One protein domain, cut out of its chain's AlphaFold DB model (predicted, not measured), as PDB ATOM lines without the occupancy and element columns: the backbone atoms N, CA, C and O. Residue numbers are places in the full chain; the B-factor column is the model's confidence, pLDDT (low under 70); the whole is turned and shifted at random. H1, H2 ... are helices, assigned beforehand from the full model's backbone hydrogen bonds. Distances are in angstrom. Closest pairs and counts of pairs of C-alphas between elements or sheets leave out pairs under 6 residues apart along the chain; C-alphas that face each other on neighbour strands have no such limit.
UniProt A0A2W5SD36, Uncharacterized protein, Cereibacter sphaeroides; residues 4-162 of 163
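Overview. This is residues 4 to 162 of the 163 residues of an uncharacterized protein of Cereibacter sphaeroides (UniProt A0A2W5SD36). What shape do these coordinates make? They make a slender up-and-down bundle of five long helices, with H4 in the middle and H1, H3 and H6 packed on it. H2 packs on H1 and H3, and tiny H5 is at one end, at the corner after H4. What is printed? The printed part has 159 residues with six named helices, H1 to H6 in that order, and no named strand: all helix, compact, radius of gyration of the C-alphas 16.6 A, spans 53 by 31 by 24 A.

Arrangement. What follows the first helix? H1, residues 4 to 29, and H2, residues 36 to 53, touch as a hairpin, opposite ways at a shallow tilt of 31 degrees, the closest C-alphas being Ala 25 and Trp 38, 4.8 A. H2 and H3, residues 63 to 83, also touch as a hairpin, closest at C-alphas of Ser 50 and Gly 68, 5.6 A. What touches the hub? H4, residues 88 to 116, touches H3 as a hairpin, closest at C-alphas of Ala 81 and Ala 90, 4.4 A, and with residues 95 to 106 alone touches H1, closest at C-alphas of Gly 22 and Leu 102, 5.7 A. It touches H6, residues 130 to 160, closest at C-alphas of Val 99 and Gly 147, 5.9 A, and H5, residues 118 to 121, only at the corner, closest at C-alphas of Phe 114 and Asn 121, 4.7 A. Are the backbones in range? Every O i to N i+4 pair is within hydrogen-bond range in H4, against 21 of 22 in H1, 13 of 14 in H2, 16 of 17 in H3 and 26 of 27 in H6; H5 is too short for such a pair.

Along the chain. Where do the helices begin and end? H1 begins at C-alpha 4, (70.573, -9.085, 19.224), and H6 ends at C-alpha 160, (24.587, -21.658, 34.073). How long are they? H1 measures 36.3 A, H2 25.2 A, H3 31.0 A, H4 42.1 A, H5 5.0 A and H6 45.4 A from first to last C-alpha.

Size, cuts and confidence. How large is it? The two C-alphas farthest apart, Arg 122 and Gln 162, are 53.7 A apart. Is anything cut or uncertain? The printed part has no cut and no long link, and residues 158 to 162 of the model have pLDDT under 70.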
ATOM      1  N   VAL A   4      71.444  -8.246  20.062       95.69
ATOM      2  CA  VAL A   4      70.573  -9.085  19.224       95.69
ATOM      3  C   VAL A   4      70.504 -10.511  19.765       95.69
ATOM      4  O   VAL A   4      69.421 -11.084  19.831       95.69
ATOM      5  N   GLY A   5      71.632 -11.089  20.189       96.12
ATOM      6  CA  GLY A   5      71.657 -12.426  20.784       96.12
ATOM      7  C   GLY A   5      70.881 -12.491  22.102       96.12
ATOM      8  O   GLY A   5      70.048 -13.379  22.278       96.12
ATOM      9  N   ALA A   6      71.096 -11.520  22.994       96.31
ATOM     10  CA  ALA A   6      70.363 -11.415  24.257       96.31
ATOM     11  C   ALA A   6      68.852 -11.254  24.026       96.31
ATOM     12  O   ALA A   6      68.047 -11.964  24.625       96.31
ATOM     13  N   LEU A   7      68.477 -10.366  23.102       97.00
ATOM     14  CA  LEU A   7      67.092 -10.127  22.720       97.00
ATOM     15  C   LEU A   7      66.453 -11.376  22.103       97.00
ATOM     16  O   LEU A   7      65.336 -11.720  22.473       97.00
ATOM     17  N   THR A   8      67.167 -12.087  21.224       96.31
ATOM     18  CA  THR A   8      66.703 -13.355  20.631       96.31
ATOM     19  C   THR A   8      66.378 -14.372  21.712       96.31
ATOM     20  O   THR A   8      65.300 -14.964  21.686       96.31
ATOM     21  N   PHE A   9      67.275 -14.549  22.684       96.94
ATOM     22  CA  PHE A   9      67.056 -15.468  23.795       96.94
ATOM     23  C   PHE A   9      65.836 -15.067  24.634       96.94
ATOM     24  O   PHE A   9      64.938 -15.884  24.827       96.94
ATOM     25  N   ILE A  10      65.766 -13.807  25.076       97.88
ATOM     26  CA  ILE A  10      64.670 -13.301  25.917       97.88
ATOM     27  C   ILE A  10      63.325 -13.409  25.191       97.88
ATOM     28  O   ILE A  10      62.373 -13.955  25.742       97.88
ATOM     29  N   HIS A  11      63.246 -12.935  23.947       97.88
ATOM     30  CA  HIS A  11      62.033 -12.982  23.132       97.88
ATOM     31  C   HIS A  11      61.558 -14.424  22.900       97.88
ATOM     32  O   HIS A  11      60.370 -14.725  23.030       97.88
ATOM     33  N   THR A  12      62.487 -15.339  22.613       97.81
ATOM     34  CA  THR A  12      62.174 -16.760  22.403       97.81
ATOM     35  C   THR A  12      61.694 -17.420  23.697       97.81
ATOM     36  O   THR A  12      60.679 -18.112  23.691       97.81
ATOM     37  N   ALA A  13      62.366 -17.170  24.825       98.31
ATOM     38  CA  ALA A  13      61.954 -17.692  26.127       98.31
ATOM     39  C   ALA A  13      60.558 -17.185  26.524       98.31
ATOM     40  O   ALA A  13      59.703 -17.978  26.916       98.31
ATOM     41  N   LEU A  14      60.297 -15.884  26.346       98.44
ATOM     42  CA  LEU A  14      58.973 -15.294  26.550       98.44
ATOM     43  C   LEU A  14      57.913 -15.948  25.658       98.44
ATOM     44  O   LEU A  14      56.830 -16.253  26.153       98.44
ATOM     45  N   SER A  15      58.236 -16.227  24.392       98.19
ATOM     46  CA  SER A  15      57.325 -16.900  23.457       98.19
ATOM     47  C   SER A  15      56.932 -18.289  23.956       98.19
ATOM     48  O   SER A  15      55.750 -18.623  23.972       98.19
ATOM     49  N   PHE A  16      57.897 -19.093  24.416       98.50
ATOM     50  CA  PHE A  16      57.616 -20.427  24.956       98.50
ATOM     51  C   PHE A  16      56.764 -20.371  26.227       98.50
ATOM     52  O   PHE A  16      55.808 -21.136  26.359       98.50
ATOM     53  N   VAL A  17      57.061 -19.436  27.134       98.62
ATOM     54  CA  VAL A  17      56.253 -19.221  28.343       98.62
ATOM     55  C   VAL A  17      54.830 -18.785  27.975       98.62
ATOM     56  O   VAL A  17      53.864 -19.321  28.521       98.62
ATOM     57  N   ALA A  18      54.684 -17.867  27.016       98.62
ATOM     58  CA  ALA A  18      53.389 -17.409  26.526       98.62
ATOM     59  C   ALA A  18      52.584 -18.544  25.886       98.62
ATOM     60  O   ALA A  18      51.399 -18.681  26.172       98.62
ATOM     61  N   ILE A  19      53.213 -19.403  25.082       98.69
ATOM     62  CA  ILE A  19      52.548 -20.575  24.498       98.69
ATOM     63  C   ILE A  19      52.089 -21.539  25.598       98.69
ATOM     64  O   ILE A  19      50.930 -21.950  25.591       98.69
ATOM     65  N   GLY A  20      52.947 -21.847  26.575       98.44
ATOM     66  CA  GLY A  20      52.602 -22.734  27.690       98.44
ATOM     67  C   GLY A  20      51.395 -22.234  28.489       98.44
ATOM     68  O   GLY A  20      50.409 -22.953  28.652       98.44
ATOM     69  N   TYR A  21      51.421 -20.971  28.926       98.38
ATOM     70  CA  TYR A  21      50.276 -20.377  29.620       98.38
ATOM     71  C   TYR A  21      49.055 -20.210  28.723       98.38
ATOM     72  O   TYR A  21      47.935 -20.354  29.203       98.38
ATOM     73  N   GLY A  22      49.248 -19.925  27.437       97.94
ATOM     74  CA  GLY A  22      48.160 -19.779  26.482       97.94
ATOM     75  C   GLY A  22      47.393 -21.078  26.281       97.94
ATOM     76  O   GLY A  22      46.166 -21.044  26.277       97.94
ATOM     77  N   ILE A  23      48.080 -22.223  26.206       98.00
ATOM     78  CA  ILE A  23      47.436 -23.544  26.146       98.00
ATOM     79  C   ILE A  23      46.524 -23.743  27.362       98.00
ATOM     80  O   ILE A  23      45.346 -24.063  27.206       98.00
ATOM     81  N   LEU A  24      47.035 -23.484  28.571       97.00
ATOM     82  CA  LEU A  24      46.257 -23.613  29.809       97.00
ATOM     83  C   LEU A  24      45.106 -22.598  29.878       97.00
ATOM     84  O   LEU A  24      43.998 -22.934  30.293       97.00
ATOM     85  N   ALA A  25      45.340 -21.361  29.435       96.50
ATOM     86  CA  ALA A  25      44.335 -20.307  29.428       96.50
ATOM     87  C   ALA A  25      43.202 -20.597  28.436       96.50
ATOM     88  O   ALA A  25      42.045 -20.345  28.760       96.50
ATOM     89  N   VAL A  26      43.510 -21.153  27.260       96.69
ATOM     90  CA  VAL A  26      42.511 -21.592  26.277       96.69
ATOM     91  C   VAL A  26      41.768 -22.835  26.772       96.69
ATOM     92  O   VAL A  26      40.548 -22.885  26.649       96.69
ATOM     93  N   ALA A  27      42.451 -23.793  27.410       95.25
ATOM     94  CA  ALA A  27      41.810 -24.958  28.029       95.25
ATOM     95  C   ALA A  27      40.793 -24.556  29.116       95.25
ATOM     96  O   ALA A  27      39.693 -25.110  29.188       95.25
ATOM     97  N   ALA A  28      41.108 -23.532  29.912       93.25
ATOM     98  CA  ALA A  28      40.207 -22.982  30.925       93.25
ATOM     99  C   ALA A  28      38.907 -22.396  30.325       93.25
ATOM    100  O   ALA A  28      37.853 -22.426  30.968       93.25
ATOM    101  N   LEU A  29      38.924 -21.926  29.067       93.19
ATOM    102  CA  LEU A  29      37.725 -21.402  28.395       93.19
ATOM    103  C   LEU A  29      36.643 -22.475  28.211       93.19
ATOM    104  O   LEU A  29      35.455 -22.154  28.249       93.19
ATOM    105  N   PHE A  30      37.023 -23.747  28.064       91.94
ATOM    106  CA  PHE A  30      36.070 -24.851  27.901       91.94
ATOM    107  C   PHE A  30      35.225 -25.111  29.150       91.94
ATOM    108  O   PHE A  30      34.101 -25.595  29.041       91.94
ATOM    109  N   HIS A  31      35.733 -24.725  30.317       87.44
ATOM    110  CA  HIS A  31      35.057 -24.869  31.604       87.44
ATOM    111  C   HIS A  31      34.403 -23.557  32.062       87.44
ATOM    112  O   HIS A  31      33.913 -23.463  33.183       87.44
ATOM    113  N   ALA A  32      34.399 -22.528  31.200       80.56
ATOM    114  CA  ALA A  32      34.008 -21.163  31.545       80.56
ATOM    115  C   ALA A  32      34.729 -20.619  32.797       80.56
ATOM    116  O   ALA A  32      34.212 -19.740  33.492       80.56
ATOM    117  N   GLU A  33      35.942 -21.118  33.067       76.94
ATOM    118  CA  GLU A  33      36.732 -20.688  34.210       76.94
ATOM    119  C   GLU A  33      37.130 -19.222  34.042       76.94
ATOM    120  O   GLU A  33      37.695 -18.794  33.030       76.94
ATOM    121  N   ARG A  34      36.836 -18.426  35.072       71.88
ATOM    122  CA  ARG A  34      37.208 -17.007  35.122       71.88
ATOM    123  C   ARG A  34      38.526 -16.773  35.845       71.88
ATOM    124  O   ARG A  34      38.936 -15.612  35.942       71.88
ATOM    125  N   ASP A  35      39.180 -17.835  36.307       74.50
ATOM    126  CA  ASP A  35      40.404 -17.744  37.090       74.50
ATOM    127  C   ASP A  35      41.508 -17.006  36.313       74.50
ATOM    128  O   ASP A  35      41.690 -17.121  35.098       74.50
ATOM    129  N   LEU A  36      42.216 -16.166  37.049       86.25
ATOM    130  CA  LEU A  36      43.302 -15.331  36.574       86.25
ATOM    131  C   LEU A  36      44.610 -16.117  36.463       86.25
ATOM    132  O   LEU A  36      45.506 -15.657  35.753       86.25
ATOM    133  N   ARG A  37      44.703 -17.279  37.126       91.69
ATOM    134  CA  ARG A  37      45.909 -18.112  37.243       91.69
ATOM    135  C   ARG A  37      46.617 -18.380  35.916       91.69
ATOM    136  O   ARG A  37      47.836 -18.283  35.863       91.69
ATOM    137  N   TRP A  38      45.871 -18.656  34.847       93.81
ATOM    138  CA  TRP A  38      46.438 -18.933  33.517       93.81
ATOM    139  C   TRP A  38      46.301 -17.748  32.560       93.81
ATOM    140  O   TRP A  38      47.216 -17.443  31.797       93.81
ATOM    141  N   ARG A  39      45.181 -17.018  32.644       95.44
ATOM    142  CA  ARG A  39      44.895 -15.868  31.776       95.44
ATOM    143  C   ARG A  39      45.902 -14.734  31.947       95.44
ATOM    144  O   ARG A  39      46.385 -14.203  30.953       95.44
ATOM    145  N   ARG A  40      46.178 -14.312  33.188       96.19
ATOM    146  CA  ARG A  40      47.082 -13.177  33.452       96.19
ATOM    147  C   ARG A  40      48.493 -13.427  32.919       96.19
ATOM    148  O   ARG A  40      48.949 -12.591  32.141       96.19
ATOM    149  N   PRO A  41      49.179 -14.527  33.287       97.81
ATOM    150  CA  PRO A  41      50.531 -14.752  32.794       97.81
ATOM    151  C   PRO A  41      50.562 -14.929  31.275       97.81
ATOM    152  O   PRO A  41      51.471 -14.388  30.652       97.81
ATOM    153  N   PHE A  42      49.553 -15.563  30.661       98.38
ATOM    154  CA  PHE A  42      49.437 -15.622  29.202       98.38
ATOM    155  C   PHE A  42      49.406 -14.228  28.565       98.38
ATOM    156  O   PHE A  42      50.249 -13.923  27.728       98.38
ATOM    157  N   LEU A  43      48.474 -13.363  28.976       98.38
ATOM    158  CA  LEU A  43      48.333 -12.030  28.381       98.38
ATOM    159  C   LEU A  43      49.590 -11.180  28.580       98.38
ATOM    160  O   LEU A  43      50.045 -10.539  27.639       98.38
ATOM    161  N   ILE A  44      50.179 -11.205  29.779       98.56
ATOM    162  CA  ILE A  44      51.409 -10.459  30.073       98.56
ATOM    163  C   ILE A  44      52.543 -10.932  29.161       98.56
ATOM    164  O   ILE A  44      53.185 -10.122  28.499       98.56
ATOM    165  N   THR A  45      52.779 -12.240  29.092       98.56
ATOM    166  CA  THR A  45      53.902 -12.795  28.322       98.56
ATOM    167  C   THR A  45      53.680 -12.696  26.815       98.56
ATOM    168  O   THR A  45      54.638 -12.435  26.093       98.56
ATOM    169  N   ALA A  46      52.440 -12.792  26.327       98.56
ATOM    170  CA  ALA A  46      52.099 -12.552  24.924       98.56
ATOM    171  C   ALA A  46      52.328 -11.085  24.516       98.56
ATOM    172  O   ALA A  46      52.891 -10.823  23.450       98.56
ATOM    173  N   ILE A  47      51.964 -10.126  25.380       98.75
ATOM    174  CA  ILE A  47      52.251  -8.698  25.165       98.75
ATOM    175  C   ILE A  47      53.763  -8.464  25.169       98.75
ATOM    176  O   ILE A  47      54.283  -7.873  24.227       98.75
ATOM    177  N   LEU A  48      54.483  -8.958  26.181       98.56
ATOM    178  CA  LEU A  48      55.937  -8.790  26.276       98.56
ATOM    179  C   LEU A  48      56.666  -9.420  25.082       98.56
ATOM    180  O   LEU A  48      57.567  -8.801  24.521       98.56
ATOM    181  N   THR A  49      56.251 -10.610  24.647       98.38
ATOM    182  CA  THR A  49      56.768 -11.248  23.426       98.38
ATOM    183  C   THR A  49      56.537 -10.345  22.218       98.38
ATOM    184  O   THR A  49      57.479 -10.012  21.504       98.38
ATOM    185  N   SER A  50      55.305  -9.875  22.022       97.88
ATOM    186  CA  SER A  50      54.956  -9.037  20.872       97.88
ATOM    187  C   SER A  50      55.738  -7.719  20.862       97.88
ATOM    188  O   SER A  50      56.273  -7.343  19.825       97.88
ATOM    189  N   VAL A  51      55.877  -7.051  22.012       98.19
ATOM    190  CA  VAL A  51      56.632  -5.792  22.149       98.19
ATOM    191  C   VAL A  51      58.127  -6.007  21.927       98.19
ATOM    192  O   VAL A  51      58.742  -5.263  21.168       98.19
ATOM    193  N   THR A  52      58.722  -7.037  22.536       97.94
ATOM    194  CA  THR A  52      60.155  -7.333  22.346       97.94
ATOM    195  C   THR A  52      60.487  -7.672  20.894       97.94
ATOM    196  O   THR A  52      61.596  -7.388  20.451       97.94
ATOM    197  N   GLY A  53      59.522  -8.186  20.123       95.81
ATOM    198  CA  GLY A  53      59.658  -8.404  18.682       95.81
ATOM    199  C   GLY A  53      60.001  -7.134  17.893       95.81
ATOM    200  O   GLY A  53      60.709  -7.212  16.898       95.81
ATOM    201  N   TYR A  54      59.585  -5.953  18.351       96.00
ATOM    202  CA  TYR A  54      59.898  -4.681  17.684       96.00
ATOM    203  C   TYR A  54      61.272  -4.112  18.034       96.00
ATOM    204  O   TYR A  54      61.692  -3.126  17.438       96.00
ATOM    205  N   LEU A  55      61.981  -4.722  18.984       96.38
ATOM    206  CA  LEU A  55      63.337  -4.316  19.349       96.38
ATOM    207  C   LEU A  55      64.396  -4.941  18.423       96.38
ATOM    208  O   LEU A  55      65.580  -4.624  18.540       96.38
ATOM    209  N   PHE A  56      63.993  -5.842  17.517       95.50
ATOM    210  CA  PHE A  56      64.885  -6.392  16.501       95.50
ATOM    211  C   PHE A  56      65.169  -5.364  15.395       95.50
ATOM    212  O   PHE A  56      64.295  -4.570  15.044       95.50
ATOM    213  N   PRO A  57      66.376  -5.391  14.804       94.25
ATOM    214  CA  PRO A  57      66.753  -4.458  13.750       94.25
ATOM    215  C   PRO A  57      66.064  -4.824  12.427       94.25
ATOM    216  O   PRO A  57      66.611  -5.564  11.609       94.25
ATOM    217  N   PHE A  58      64.850  -4.320  12.211       91.00
ATOM    218  CA  PHE A  58      64.164  -4.425  10.924       91.00
ATOM    219  C   PHE A  58      64.593  -3.301   9.980       91.00
ATOM    220  O   PHE A  58      64.652  -2.138  10.367       91.00
ATOM    221  N   THR A  59      64.829  -3.638   8.713       86.25
ATOM    222  CA  THR A  59      65.119  -2.677   7.631       86.25
ATOM    223  C   THR A  59      63.919  -2.447   6.703       86.25
ATOM    224  O   THR A  59      64.052  -1.815   5.660       86.25
ATOM    225  N   GLY A  60      62.736  -2.945   7.077       89.50
ATOM    226  CA  GLY A  60      61.499  -2.812   6.311       89.50
ATOM    227  C   GLY A  60      60.337  -3.598   6.919       89.50
ATOM    228  O   GLY A  60      60.466  -4.211   7.982       89.50
ATOM    229  N   ILE A  61      59.196  -3.598   6.226       91.44
ATOM    230  CA  ILE A  61      58.017  -4.370   6.632       91.44
ATOM    231  C   ILE A  61      58.259  -5.839   6.281       91.44
ATOM    232  O   ILE A  61      58.222  -6.234   5.118       91.44
ATOM    233  N   THR A  62      58.511  -6.649   7.304       92.62
ATOM    234  CA  THR A  62      58.671  -8.100   7.172       92.62
ATOM    235  C   THR A  62      57.385  -8.827   7.578       92.62
ATOM    236  O   THR A  62      56.571  -8.267   8.322       92.62
ATOM    237  N   PRO A  63      57.195 -10.098   7.177       91.44
ATOM    238  CA  PRO A  63      56.077 -10.903   7.668       91.44
ATOM    239  C   PRO A  63      56.006 -10.975   9.203       91.44
ATOM    240  O   PRO A  63      54.918 -10.908   9.775       91.44
ATOM    241  N   ALA A  64      57.156 -11.045   9.885       91.38
ATOM    242  CA  ALA A  64      57.220 -11.041  11.348       91.38
ATOM    243  C   ALA A  64      56.740  -9.707  11.944       91.38
ATOM    244  O   ALA A  64      55.958  -9.706  12.894       91.38
ATOM    245  N   PHE A  65      57.143  -8.581  11.344       93.44
ATOM    246  CA  PHE A  65      56.694  -7.248  11.746       93.44
ATOM    247  C   PHE A  65      55.172  -7.098  11.604       93.44
ATOM    248  O   PHE A  65      54.491  -6.729  12.559       93.44
ATOM    249  N   ALA A  66      54.615  -7.467  10.446       96.12
ATOM    250  CA  ALA A  66      53.172  -7.417  10.206       96.12
ATOM    251  C   ALA A  66      52.389  -8.319  11.179       96.12
ATOM    252  O   ALA A  66      51.373  -7.903  11.737       96.12
ATOM    253  N   THR A  67      52.894  -9.528  11.443       96.69
ATOM    254  CA  THR A  67      52.293 -10.456  12.415       96.69
ATOM    255  C   THR A  67      52.279  -9.857  13.823       96.69
ATOM    256  O   THR A  67      51.271  -9.959  14.522       96.69
ATOM    257  N   GLY A  68      53.356  -9.176  14.226       96.88
ATOM    258  CA  GLY A  68      53.426  -8.462  15.499       96.88
ATOM    259  C   GLY A  68      52.366  -7.364  15.633       96.88
ATOM    260  O   GLY A  68      51.836  -7.162  16.726       96.88
ATOM    261  N   ILE A  69      52.024  -6.661  14.546       97.94
ATOM    262  CA  ILE A  69      50.989  -5.608  14.568       97.94
ATOM    263  C   ILE A  69      49.635  -6.252  14.831       97.94
ATOM    264  O   ILE A  69      48.909  -5.840  15.737       97.94
ATOM    265  N   VAL A  70      49.318  -7.304  14.071       98.56
ATOM    266  CA  VAL A  70      48.067  -8.051  14.223       98.56
ATOM    267  C   VAL A  70      47.949  -8.614  15.639       98.56
ATOM    268  O   VAL A  70      46.905  -8.455  16.268       98.56
ATOM    269  N   ALA A  71      49.022  -9.199  16.180       98.50
ATOM    270  CA  ALA A  71      49.040  -9.731  17.540       98.50
ATOM    271  C   ALA A  71      48.722  -8.657  18.592       98.50
ATOM    272  O   ALA A  71      47.877  -8.881  19.459       98.50
ATOM    273  N   LEU A  72      49.336  -7.472  18.497       98.62
ATOM    274  CA  LEU A  72      49.077  -6.375  19.433       98.62
ATOM    275  C   LEU A  72      47.649  -5.832  19.325       98.62
ATOM    276  O   LEU A  72      47.030  -5.563  20.354       98.62
ATOM    277  N   ILE A  73      47.100  -5.713  18.112       98.75
ATOM    278  CA  ILE A  73      45.702  -5.301  17.906       98.75
ATOM    279  C   ILE A  73      44.755  -6.320  18.546       98.75
ATOM    280  O   ILE A  73      43.862  -5.943  19.308       98.75
ATOM    281  N   VAL A  74      44.970  -7.615  18.298       98.69
ATOM    282  CA  VAL A  74      44.161  -8.682  18.900       98.69
ATOM    283  C   VAL A  74      44.248  -8.617  20.427       98.69
ATOM    284  O   VAL A  74      43.211  -8.558  21.088       98.69
ATOM    285  N   LEU A  75      45.449  -8.530  21.003       98.62
ATOM    286  CA  LEU A  75      45.634  -8.423  22.456       98.62
ATOM    287  C   LEU A  75      44.948  -7.177  23.036       98.62
ATOM    288  O   LEU A  75      44.286  -7.268  24.071       98.62
ATOM    289  N   ALA A  76      45.028  -6.028  22.361       98.56
ATOM    290  CA  ALA A  76      44.330  -4.815  22.775       98.56
ATOM    291  C   ALA A  76      42.805  -5.017  22.803       98.56
ATOM    292  O   ALA A  76      42.155  -4.683  23.797       98.56
ATOM    293  N   THR A  77      42.226  -5.632  21.765       98.38
ATOM    294  CA  THR A  77      40.782  -5.928  21.734       98.38
ATOM    295  C   THR A  77      40.357  -6.923  22.815       98.38
ATOM    296  O   THR A  77      39.294  -6.747  23.412       98.38
ATOM    297  N   VAL A  78      41.200  -7.906  23.154       98.06
ATOM    298  CA  VAL A  78      40.962  -8.824  24.281       98.06
ATOM    299  C   VAL A  78      40.880  -8.062  25.605       98.06
ATOM    300  O   VAL A  78      39.976  -8.308  26.405       98.06
ATOM    301  N   LEU A  79      41.785  -7.107  25.839       97.81
ATOM    302  CA  LEU A  79      41.781  -6.288  27.055       97.81
ATOM    303  C   LEU A  79      40.545  -5.383  27.151       97.81
ATOM    304  O   LEU A  79      40.019  -5.185  28.247       97.81
ATOM    305  N   ILE A  80      40.068  -4.848  26.024       97.88
ATOM    306  CA  ILE A  80      38.817  -4.080  25.967       97.88
ATOM    307  C   ILE A  80      37.632  -4.993  26.296       97.88
ATOM    308  O   ILE A  80      36.856  -4.690  27.199       97.88
ATOM    309  N   ALA A  81      37.538  -6.146  25.632       96.31
ATOM    310  CA  ALA A  81      36.462  -7.107  25.837       96.31
ATOM    311  C   ALA A  81      36.369  -7.592  27.291       96.31
ATOM    312  O   ALA A  81      35.274  -7.691  27.837       96.31
ATOM    313  N   LEU A  82      37.506  -7.816  27.959       93.75
ATOM    314  CA  LEU A  82      37.539  -8.189  29.376       93.75
ATOM    315  C   LEU A  82      36.834  -7.174  30.288       93.75
ATOM    316  O   LEU A  82      36.207  -7.585  31.262       93.75
ATOM    317  N   ARG A  83      36.902  -5.874  29.975       93.81
ATOM    318  CA  ARG A  83      36.214  -4.819  30.741       93.81
ATOM    319  C   ARG A  83      34.719  -4.729  30.446       93.81
ATOM    320  O   ARG A  83      33.994  -4.088  31.196       93.81
ATOM    321  N   SER A  84      34.265  -5.350  29.364       92.88
ATOM    322  CA  SER A  84      32.879  -5.292  28.895       92.88
ATOM    323  C   SER A  84      32.115  -6.601  29.105       92.88
ATOM    324  O   SER A  84      30.969  -6.726  28.673       92.88
ATOM    325  N   LEU A  85      32.713  -7.596  29.766       88.12
ATOM    326  CA  LEU A  85      31.996  -8.803  30.175       88.12
ATOM    327  C   LEU A  85      30.919  -8.454  31.225       88.12
ATOM    328  O   LEU A  85      31.195  -7.655  32.118       88.12
ATOM    329  N   PRO A  86      29.709  -9.053  31.155       89.69
ATOM    330  CA  PRO A  86      29.345 -10.235  30.365       89.69
ATOM    331  C   PRO A  86      28.664  -9.949  29.009       89.69
ATOM    332  O   PRO A  86      27.980 -10.835  28.497       89.69
ATOM    333  N   ALA A  87      28.822  -8.760  28.407       89.19
ATOM    334  CA  ALA A  87      28.160  -8.433  27.140       89.19
ATOM    335  C   ALA A  87      28.428  -9.487  26.047       89.19
ATOM    336  O   ALA A  87      29.542 -10.002  25.912       89.19
ATOM    337  N   ALA A  88      27.406  -9.796  25.239       88.12
ATOM    338  CA  ALA A  88      27.475 -10.879  24.257       88.12
ATOM    339  C   ALA A  88      28.642 -10.699  23.273       88.12
ATOM    340  O   ALA A  88      29.415 -11.634  23.071       88.12
ATOM    341  N   TRP A  89      28.824  -9.495  22.719       92.81
ATOM    342  CA  TRP A  89      29.939  -9.181  21.816       92.81
ATOM    343  C   TRP A  89      31.304  -9.348  22.506       92.81
ATOM    344  O   TRP A  89      32.221  -9.932  21.932       92.81
ATOM    345  N   ALA A  90      31.417  -8.916  23.766       94.12
ATOM    346  CA  ALA A  90      32.651  -8.979  24.541       94.12
ATOM    347  C   ALA A  90      33.066 -10.430  24.805       94.12
ATOM    348  O   ALA A  90      34.245 -10.763  24.765       94.12
ATOM    349  N   ARG A  91      32.094 -11.329  24.984       92.25
ATOM    350  CA  ARG A  91      32.348 -12.769  25.090       92.25
ATOM    351  C   ARG A  91      33.012 -13.332  23.832       92.25
ATOM    352  O   ARG A  91      33.996 -14.059  23.950       92.25
ATOM    353  N   TRP A  92      32.484 -13.001  22.650       93.81
ATOM    354  CA  TRP A  92      33.039 -13.467  21.373       93.81
ATOM    355  C   TRP A  92      34.457 -12.936  21.155       93.81
ATOM    356  O   TRP A  92      35.351 -13.717  20.835       93.81
ATOM    357  N   VAL A  93      34.675 -11.640  21.401       97.00
ATOM    358  CA  VAL A  93      35.992 -11.001  21.246       97.00
ATOM    359  C   VAL A  93      37.005 -11.551  22.250       97.00
ATOM    360  O   VAL A  93      38.131 -11.848  21.867       97.00
ATOM    361  N   TYR A  94      36.619 -11.749  23.512       96.44
ATOM    362  CA  TYR A  94      37.506 -12.312  24.532       96.44
ATOM    363  C   TYR A  94      37.949 -13.735  24.176       96.44
ATOM    364  O   TYR A  94      39.144 -14.004  24.096       96.44
ATOM    365  N   VAL A  95      37.005 -14.650  23.932       96.50
ATOM    366  CA  VAL A  95      37.337 -16.057  23.652       96.50
ATOM    367  C   VAL A  95      38.073 -16.184  22.319       96.50
ATOM    368  O   VAL A  95      39.125 -16.817  22.262       96.50
ATOM    369  N   GLY A  96      37.558 -15.549  21.262       97.75
ATOM    370  CA  GLY A  96      38.187 -15.565  19.944       97.75
ATOM    371  C   GLY A  96      39.582 -14.950  19.981       97.75
ATOM    372  O   GLY A  96      40.533 -15.559  19.504       97.75
ATOM    373  N   GLY A  97      39.736 -13.792  20.619       98.31
ATOM    374  CA  GLY A  97      41.017 -13.105  20.715       98.31
ATOM    375  C   GLY A  97      42.055 -13.857  21.552       98.31
ATOM    376  O   GLY A  97      43.230 -13.844  21.194       98.31
ATOM    377  N   MET A  98      41.653 -14.575  22.606       98.19
ATOM    378  CA  MET A  98      42.557 -15.458  23.360       98.19
ATOM    379  C   MET A  98      43.088 -16.599  22.479       98.19
ATOM    380  O   MET A  98      44.293 -16.854  22.460       98.19
ATOM    381  N   VAL A  99      42.205 -17.247  21.710       98.62
ATOM    382  CA  VAL A  99      42.573 -18.341  20.794       98.62
ATOM    383  C   VAL A  99      43.437 -17.829  19.640       98.62
ATOM    384  O   VAL A  99      44.464 -18.433  19.343       98.62
ATOM    385  N   ILE A 100      43.079 -16.692  19.036       98.75
ATOM    386  CA  ILE A 100      43.863 -16.053  17.969       98.75
ATOM    387  C   ILE A 100      45.244 -15.635  18.487       98.75
ATOM    388  O   ILE A 100      46.237 -15.864  17.807       98.75
ATOM    389  N   SER A 101      45.343 -15.077  19.697       98.75
ATOM    390  CA  SER A 101      46.638 -14.694  20.279       98.75
ATOM    391  C   SER A 101      47.568 -15.901  20.439       98.75
ATOM    392  O   SER A 101      48.746 -15.820  20.096       98.75
ATOM    393  N   LEU A 102      47.042 -17.038  20.911       98.81
ATOM    394  CA  LEU A 102      47.825 -18.271  21.010       98.81
ATOM    395  C   LEU A 102      48.191 -18.822  19.623       98.81
ATOM    396  O   LEU A 102      49.335 -19.223  19.414       98.81
ATOM    397  N   TYR A 103      47.256 -18.794  18.671       98.75
ATOM    398  CA  TYR A 103      47.515 -19.193  17.288       98.75
ATOM    399  C   TYR A 103      48.667 -18.393  16.674       98.75
ATOM    400  O   TYR A 103      49.565 -18.990  16.095       98.75
ATOM    401  N   LEU A 104      48.688 -17.066  16.833       98.75
ATOM    402  CA  LEU A 104      49.742 -16.220  16.265       98.75
ATOM    403  C   LEU A 104      51.125 -16.539  16.856       98.75
ATOM    404  O   LEU A 104      52.108 -16.555  16.119       98.75
ATOM    405  N   LEU A 105      51.208 -16.863  18.152       98.69
ATOM    406  CA  LEU A 105      52.456 -17.344  18.760       98.69
ATOM    407  C   LEU A 105      52.906 -18.676  18.138       98.69
ATOM    408  O   LEU A 105      54.080 -18.833  17.803       98.69
ATOM    409  N   VAL A 106      51.981 -19.622  17.937       98.69
ATOM    410  CA  VAL A 106      52.277 -20.920  17.307       98.69
ATOM    411  C   VAL A 106      52.639 -20.766  15.825       98.69
ATOM    412  O   VAL A 106      53.567 -21.417  15.359       98.69
ATOM    413  N   PHE A 107      51.980 -19.868  15.094       98.44
ATOM    414  CA  PHE A 107      52.285 -19.539  13.700       98.44
ATOM    415  C   PHE A 107      53.737 -19.065  13.546       98.44
ATOM    416  O   PHE A 107      54.472 -19.559  12.683       98.44
ATOM    417  N   VAL A 108      54.172 -18.148  14.420       97.81
ATOM    418  CA  VAL A 108      55.558 -17.663  14.451       97.81
ATOM    419  C   VAL A 108      56.510 -18.773  14.892       97.81
ATOM    420  O   VAL A 108      57.575 -18.911  14.295       97.81
ATOM    421  N   LEU A 109      56.132 -19.599  15.874       98.19
ATOM    422  CA  LEU A 109      56.935 -20.749  16.296       98.19
ATOM    423  C   LEU A 109      57.177 -21.727  15.136       98.19
ATOM    424  O   LEU A 109      58.316 -22.140  14.939       98.19
ATOM    425  N   ILE A 110      56.150 -22.058  14.346       98.19
ATOM    426  CA  ILE A 110      56.284 -22.914  13.155       98.19
ATOM    427  C   ILE A 110      57.271 -22.276  12.173       98.19
ATOM    428  O   ILE A 110      58.231 -22.926  11.764       98.19
ATOM    429  N   ALA A 111      57.103 -20.991  11.845       97.38
ATOM    430  CA  ALA A 111      58.025 -20.283  10.957       97.38
ATOM    431  C   ALA A 111      59.472 -20.298  11.479       97.38
ATOM    432  O   ALA A 111      60.393 -20.636  10.738       97.38
ATOM    433  N   GLN A 112      59.688 -20.009  12.764       96.50
ATOM    434  CA  GLN A 112      61.022 -20.048  13.364       96.50
ATOM    435  C   GLN A 112      61.602 -21.465  13.400       96.50
ATOM    436  O   GLN A 112      62.796 -21.633  13.173       96.50
ATOM    437  N   ALA A 113      60.785 -22.496  13.614       97.62
ATOM    438  CA  ALA A 113      61.240 -23.880  13.591       97.62
ATOM    439  C   ALA A 113      61.769 -24.275  12.202       97.62
ATOM    440  O   ALA A 113      62.869 -24.817  12.105       97.62
ATOM    441  N   PHE A 114      61.051 -23.934  11.125       97.94
ATOM    442  CA  PHE A 114      61.519 -24.157   9.749       97.94
ATOM    443  C   PHE A 114      62.765 -23.333   9.397       97.94
ATOM    444  O   PHE A 114      63.621 -23.804   8.653       97.94
ATOM    445  N   LEU A 115      62.919 -22.128   9.953       95.88
ATOM    446  CA  LEU A 115      64.102 -21.295   9.714       95.88
ATOM    447  C   LEU A 115      65.341 -21.742  10.501       95.88
ATOM    448  O   LEU A 115      66.461 -21.506  10.055       95.88
ATOM    449  N   LYS A 116      65.165 -22.308  11.700       95.38
ATOM    450  CA  LYS A 116      66.270 -22.539  12.650       95.38
ATOM    451  C   LYS A 116      66.645 -24.007  12.833       95.38
ATOM    452  O   LYS A 116      67.784 -24.274  13.207       95.38
ATOM    453  N   LEU A 117      65.739 -24.955  12.586       97.12
ATOM    454  CA  LEU A 117      66.024 -26.386  12.732       97.12
ATOM    455  C   LEU A 117      66.477 -26.980  11.390       97.12
ATOM    456  O   LEU A 117      65.668 -27.025  10.463       97.12
ATOM    457  N   PRO A 118      67.707 -27.522  11.270       97.31
ATOM    458  CA  PRO A 118      68.227 -28.030   9.995       97.31
ATOM    459  C   PRO A 118      67.349 -29.102   9.336       97.31
ATOM    460  O   PRO A 118      67.243 -29.171   8.115       97.31
ATOM    461  N   ALA A 119      66.695 -29.950  10.135       97.12
ATOM    462  CA  ALA A 119      65.801 -30.982   9.616       97.12
ATOM    463  C   ALA A 119      64.563 -30.395   8.920       97.12
ATOM    464  O   ALA A 119      64.209 -30.863   7.843       97.12
ATOM    465  N   LEU A 120      63.949 -29.360   9.503       97.06
ATOM    466  CA  LEU A 120      62.779 -28.694   8.927       97.06
ATOM    467  C   LEU A 120      63.174 -27.724   7.816       97.06
ATOM    468  O   LEU A 120      62.494 -27.663   6.798       97.06
ATOM    469  N   ASN A 121      64.301 -27.025   7.966       97.88
ATOM    470  CA  ASN A 121      64.798 -26.111   6.945       97.88
ATOM    471  C   ASN A 121      65.054 -26.829   5.618       97.88
ATOM    472  O   ASN A 121      64.703 -26.300   4.579       97.88
ATOM    473  N   ARG A 122      65.549 -28.074   5.635       97.62
ATOM    474  CA  ARG A 122      65.690 -28.885   4.412       97.62
ATOM    475  C   ARG A 122      64.366 -29.172   3.691       97.62
ATOM    476  O   ARG A 122      64.394 -29.433   2.495       97.62
ATOM    477  N   LEU A 123      63.232 -29.149   4.396       97.38
ATOM    478  CA  LEU A 123      61.903 -29.376   3.816       97.38
ATOM    479  C   LEU A 123      61.279 -28.098   3.242       97.38
ATOM    480  O   LEU A 123      60.437 -28.190   2.351       97.38
ATOM    481  N   ALA A 124      61.660 -26.929   3.761       97.19
ATOM    482  CA  ALA A 124      61.240 -25.636   3.228       97.19
ATOM    483  C   ALA A 124      62.329 -24.553   3.397       97.19
ATOM    484  O   ALA A 124      62.206 -23.699   4.284       97.19
ATOM    485  N   PRO A 125      63.416 -24.596   2.599       96.00
ATOM    486  CA  PRO A 125      64.530 -23.655   2.731       96.00
ATOM    487  C   PRO A 125      64.149 -22.186   2.537       96.00
ATOM    488  O   PRO A 125      64.717 -21.321   3.206       96.00
ATOM    489  N   THR A 126      63.207 -21.895   1.638       94.25
ATOM    490  CA  THR A 126      62.770 -20.524   1.333       94.25
ATOM    491  C   THR A 126      61.486 -20.132   2.058       94.25
ATOM    492  O   THR A 126      61.126 -18.955   2.066       94.25
ATOM    493  N   GLY A 127      60.791 -21.087   2.683       91.06
ATOM    494  CA  GLY A 127      59.513 -20.857   3.357       91.06
ATOM    495  C   GLY A 127      58.342 -20.678   2.386       91.06
ATOM    496  O   GLY A 127      57.299 -20.153   2.770       91.06
ATOM    497  N   THR A 128      58.504 -21.101   1.133       93.44
ATOM    498  CA  THR A 128      57.447 -21.092   0.104       93.44
ATOM    499  C   THR A 128      57.071 -22.499  -0.348       93.44
ATOM    500  O   THR A 128      56.157 -22.683  -1.147       93.44
ATOM    501  N   GLU A 129      57.787 -23.503   0.145       97.62
ATOM    502  CA  GLU A 129      57.607 -24.896  -0.207       97.62
ATOM    503  C   GLU A 129      56.328 -25.476   0.425       97.62
ATOM    504  O   GLU A 129      55.929 -25.074   1.527       97.62
ATOM    505  N   PRO A 130      55.703 -26.483  -0.216       97.62
ATOM    506  CA  PRO A 130      54.461 -27.079   0.270       97.62
ATOM    507  C   PRO A 130      54.527 -27.581   1.716       97.62
ATOM    508  O   PRO A 130      53.537 -27.478   2.434       97.62
ATOM    509  N   ALA A 131      55.680 -28.078   2.175       97.62
ATOM    510  CA  ALA A 131      55.842 -28.582   3.539       97.62
ATOM    511  C   ALA A 131      55.567 -27.507   4.607       97.62
ATOM    512  O   ALA A 131      54.879 -27.779   5.593       97.62
ATOM    513  N   PHE A 132      56.050 -26.277   4.395       97.94
ATOM    514  CA  PHE A 132      55.771 -25.156   5.292       97.94
ATOM    515  C   PHE A 132      54.293 -24.757   5.239       97.94
ATOM    516  O   PHE A 132      53.654 -24.600   6.281       97.94
ATOM    517  N   GLY A 133      53.727 -24.668   4.031       97.88
ATOM    518  CA  GLY A 133      52.310 -24.357   3.831       97.88
ATOM    519  C   GLY A 133      51.378 -25.370   4.503       97.88
ATOM    520  O   GLY A 133      50.432 -24.975   5.180       97.88
ATOM    521  N   ILE A 134      51.676 -26.668   4.392       98.50
ATOM    522  CA  ILE A 134      50.929 -27.749   5.049       98.50
ATOM    523  C   ILE A 134      51.001 -27.607   6.572       98.50
ATOM    524  O   ILE A 134      49.967 -27.677   7.234       98.50
ATOM    525  N   ALA A 135      52.188 -27.366   7.137       98.31
ATOM    526  CA  ALA A 135      52.340 -27.178   8.579       98.31
ATOM    527  C   ALA A 135      51.507 -25.990   9.091       98.31
ATOM    528  O   ALA A 135      50.800 -26.118  10.094       98.31
ATOM    529  N   GLN A 136      51.529 -24.863   8.374       98.31
ATOM    530  CA  GLN A 136      50.715 -23.694   8.712       98.31
ATOM    531  C   GLN A 136      49.213 -23.965   8.562       98.31
ATOM    532  O   GLN A 136      48.432 -23.590   9.435       98.31
ATOM    533  N   ALA A 137      48.797 -24.661   7.500       98.44
ATOM    534  CA  ALA A 137      47.398 -25.012   7.268       98.44
ATOM    535  C   ALA A 137      46.847 -25.947   8.356       98.44
ATOM    536  O   ALA A 137      45.741 -25.732   8.851       98.44
ATOM    537  N   ILE A 138      47.631 -26.947   8.776       98.56
ATOM    538  CA  ILE A 138      47.278 -27.832   9.894       98.56
ATOM    539  C   ILE A 138      47.154 -27.019  11.185       98.56
ATOM    540  O   ILE A 138      46.155 -27.151  11.892       98.56
ATOM    541  N   GLY A 139      48.130 -26.150  11.471       98.31
ATOM    542  CA  GLY A 139      48.085 -25.256  12.627       98.31
ATOM    543  C   GLY A 139      46.807 -24.416  12.644       98.31
ATOM    544  O   GLY A 139      46.069 -24.427  13.627       98.31
ATOM    545  N   LEU A 140      46.487 -23.757  11.530       98.44
ATOM    546  CA  LEU A 140      45.266 -22.967  11.393       98.44
ATOM    547  C   LEU A 140      44.006 -23.811  11.624       98.44
ATOM    548  O   LEU A 140      43.142 -23.408  12.401       98.44
ATOM    549  N   LEU A 141      43.906 -24.986  10.996       98.62
ATOM    550  CA  LEU A 141      42.741 -25.862  11.127       98.62
ATOM    551  C   LEU A 141      42.501 -26.273  12.586       98.62
ATOM    552  O   LEU A 141      41.373 -26.187  13.074       98.62
ATOM    553  N   VAL A 142      43.562 -26.659  13.302       98.50
ATOM    554  CA  VAL A 142      43.490 -27.002  14.730       98.50
ATOM    555  C   VAL A 142      42.941 -25.826  15.540       98.50
ATOM    556  O   VAL A 142      42.005 -25.997  16.323       98.50
ATOM    557  N   PHE A 143      43.461 -24.617  15.324       98.44
ATOM    558  CA  PHE A 143      43.024 -23.435  16.068       98.44
ATOM    559  C   PHE A 143      41.612 -22.967  15.706       98.44
ATOM    560  O   PHE A 143      40.896 -22.481  16.583       98.44
ATOM    561  N   VAL A 144      41.162 -23.170  14.465       98.44
ATOM    562  CA  VAL A 144      39.764 -22.937  14.068       98.44
ATOM    563  C   VAL A 144      38.826 -23.866  14.841       98.44
ATOM    564  O   VAL A 144      37.840 -23.402  15.419       98.44
ATOM    565  N   VAL A 145      39.147 -25.162  14.918       98.31
ATOM    566  CA  VAL A 145      38.349 -26.138  15.679       98.31
ATOM    567  C   VAL A 145      38.324 -25.776  17.166       98.31
ATOM    568  O   VAL A 145      37.248 -25.739  17.772       98.31
ATOM    569  N   ILE A 146      39.478 -25.438  17.750       98.00
ATOM    570  CA  ILE A 146      39.580 -24.981  19.145       98.00
ATOM    571  C   ILE A 146      38.734 -23.722  19.370       98.00
ATOM    572  O   ILE A 146      37.962 -23.672  20.321       98.00
ATOM    573  N   GLY A 147      38.813 -22.726  18.486       96.69
ATOM    574  CA  GLY A 147      38.048 -21.483  18.603       96.69
ATOM    575  C   GLY A 147      36.538 -21.711  18.598       96.69
ATOM    576  O   GLY A 147      35.834 -21.240  19.492       96.69
ATOM    577  N   ILE A 148      36.035 -22.485  17.631       96.50
ATOM    578  CA  ILE A 148      34.601 -22.793  17.514       96.50
ATOM    579  C   ILE A 148      34.103 -23.553  18.750       96.50
ATOM    580  O   ILE A 148      33.045 -23.237  19.303       96.50
ATOM    581  N   THR A 149      34.854 -24.560  19.196       96.31
ATOM    582  CA  THR A 149      34.470 -25.395  20.341       96.31
ATOM    583  C   THR A 149      34.562 -24.636  21.668       96.31
ATOM    584  O   THR A 149      33.623 -24.720  22.464       96.31
ATOM    585  N   ALA A 150      35.598 -23.816  21.872       95.12
ATOM    586  CA  ALA A 150      35.749 -22.959  23.047       95.12
ATOM    587  C   ALA A 150      34.617 -21.925  23.145       95.12
ATOM    588  O   ALA A 150      34.039 -21.747  24.215       95.12
ATOM    589  N   LEU A 151      34.231 -21.292  22.030       93.50
ATOM    590  CA  LEU A 151      33.122 -20.328  21.996       93.50
ATOM    591  C   LEU A 151      31.788 -20.956  22.411       93.50
ATOM    592  O   LEU A 151      31.045 -20.381  23.213       93.50
ATOM    593  N   ARG A 152      31.497 -22.159  21.907       91.94
ATOM    594  CA  ARG A 152      30.290 -22.916  22.274       91.94
ATOM    595  C   ARG A 152      30.314 -23.346  23.743       91.94
ATOM    596  O   ARG A 152      29.299 -23.237  24.432       91.94
ATOM    597  N   ALA A 153      31.454 -23.837  24.229       89.94
ATOM    598  CA  ALA A 153      31.616 -24.298  25.605       89.94
ATOM    599  C   ALA A 153      31.490 -23.145  26.613       89.94
ATOM    600  O   ALA A 153      30.626 -23.191  27.493       89.94
ATOM    601  N   TYR A 154      32.253 -22.067  26.409       87.44
ATOM    602  CA  TYR A 154      32.215 -20.870  27.247       87.44
ATOM    603  C   TYR A 154      30.811 -20.256  27.277       87.44
ATOM    604  O   TYR A 154      30.333 -19.813  28.323       87.44
ATOM    605  N   GLY A 155      30.106 -20.279  26.139       83.06
ATOM    606  CA  GLY A 155      28.747 -19.768  26.053       83.06
ATOM    607  C   GLY A 155      27.743 -20.514  26.933       83.06
ATOM    608  O   GLY A 155      26.982 -19.864  27.651       83.06
ATOM    609  N   ARG A 156      27.786 -21.853  26.940       81.44
ATOM    610  CA  ARG A 156      26.924 -22.692  27.791       81.44
ATOM    611  C   ARG A 156      27.245 -22.523  29.277       81.44
ATOM    612  O   ARG A 156      26.337 -22.275  30.061       81.44
ATOM    613  N   GLY A 157      28.526 -22.585  29.651       74.75
ATOM    614  CA  GLY A 157      28.948 -22.442  31.051       74.75
ATOM    615  C   GLY A 157      28.625 -21.063  31.634       74.75
ATOM    616  O   GLY A 157      28.157 -20.957  32.763       74.75
ATOM    617  N   SER A 158      28.771 -19.997  30.836       66.25
ATOM    618  CA  SER A 158      28.442 -18.634  31.275       66.25
ATOM    619  C   SER A 158      26.957 -18.416  31.597       66.25
ATOM    620  O   SER A 158      26.654 -17.572  32.436       66.25
ATOM    621  N   ALA A 159      26.054 -19.173  30.965       63.00
ATOM    622  CA  ALA A 159      24.613 -19.084  31.197       63.00
ATOM    623  C   ALA A 159      24.167 -19.827  32.467       63.00
ATOM    624  O   ALA A 159      23.188 -19.429  33.088       63.00
ATOM    625  N   LEU A 160      24.889 -20.882  32.864       60.25
ATOM    626  CA  LEU A 160      24.587 -21.658  34.073       60.25
ATOM    627  C   LEU A 160      24.969 -20.916  35.360       60.25
ATOM    628  O   LEU A 160      24.290 -21.068  36.360       60.25
ATOM    629  N   VAL A 161      26.025 -20.096  35.323       58.59
ATOM    630  CA  VAL A 161      26.505 -19.311  36.482       58.59
ATOM    631  C   VAL A 161      25.673 -18.038  36.724       58.59
ATOM    632  O   VAL A 161      25.793 -17.418  37.772       58.59
ATOM    633  N   GLN A 162      24.867 -17.605  35.748       55.31
ATOM    634  CA  GLN A 162      24.002 -16.418  35.873       55.31
ATOM    635  C   GLN A 162      22.574 -16.743  36.352       55.31
ATOM    636  O   GLN A 162      21.756 -15.828  36.436       55.31
TER     637      GLN A 162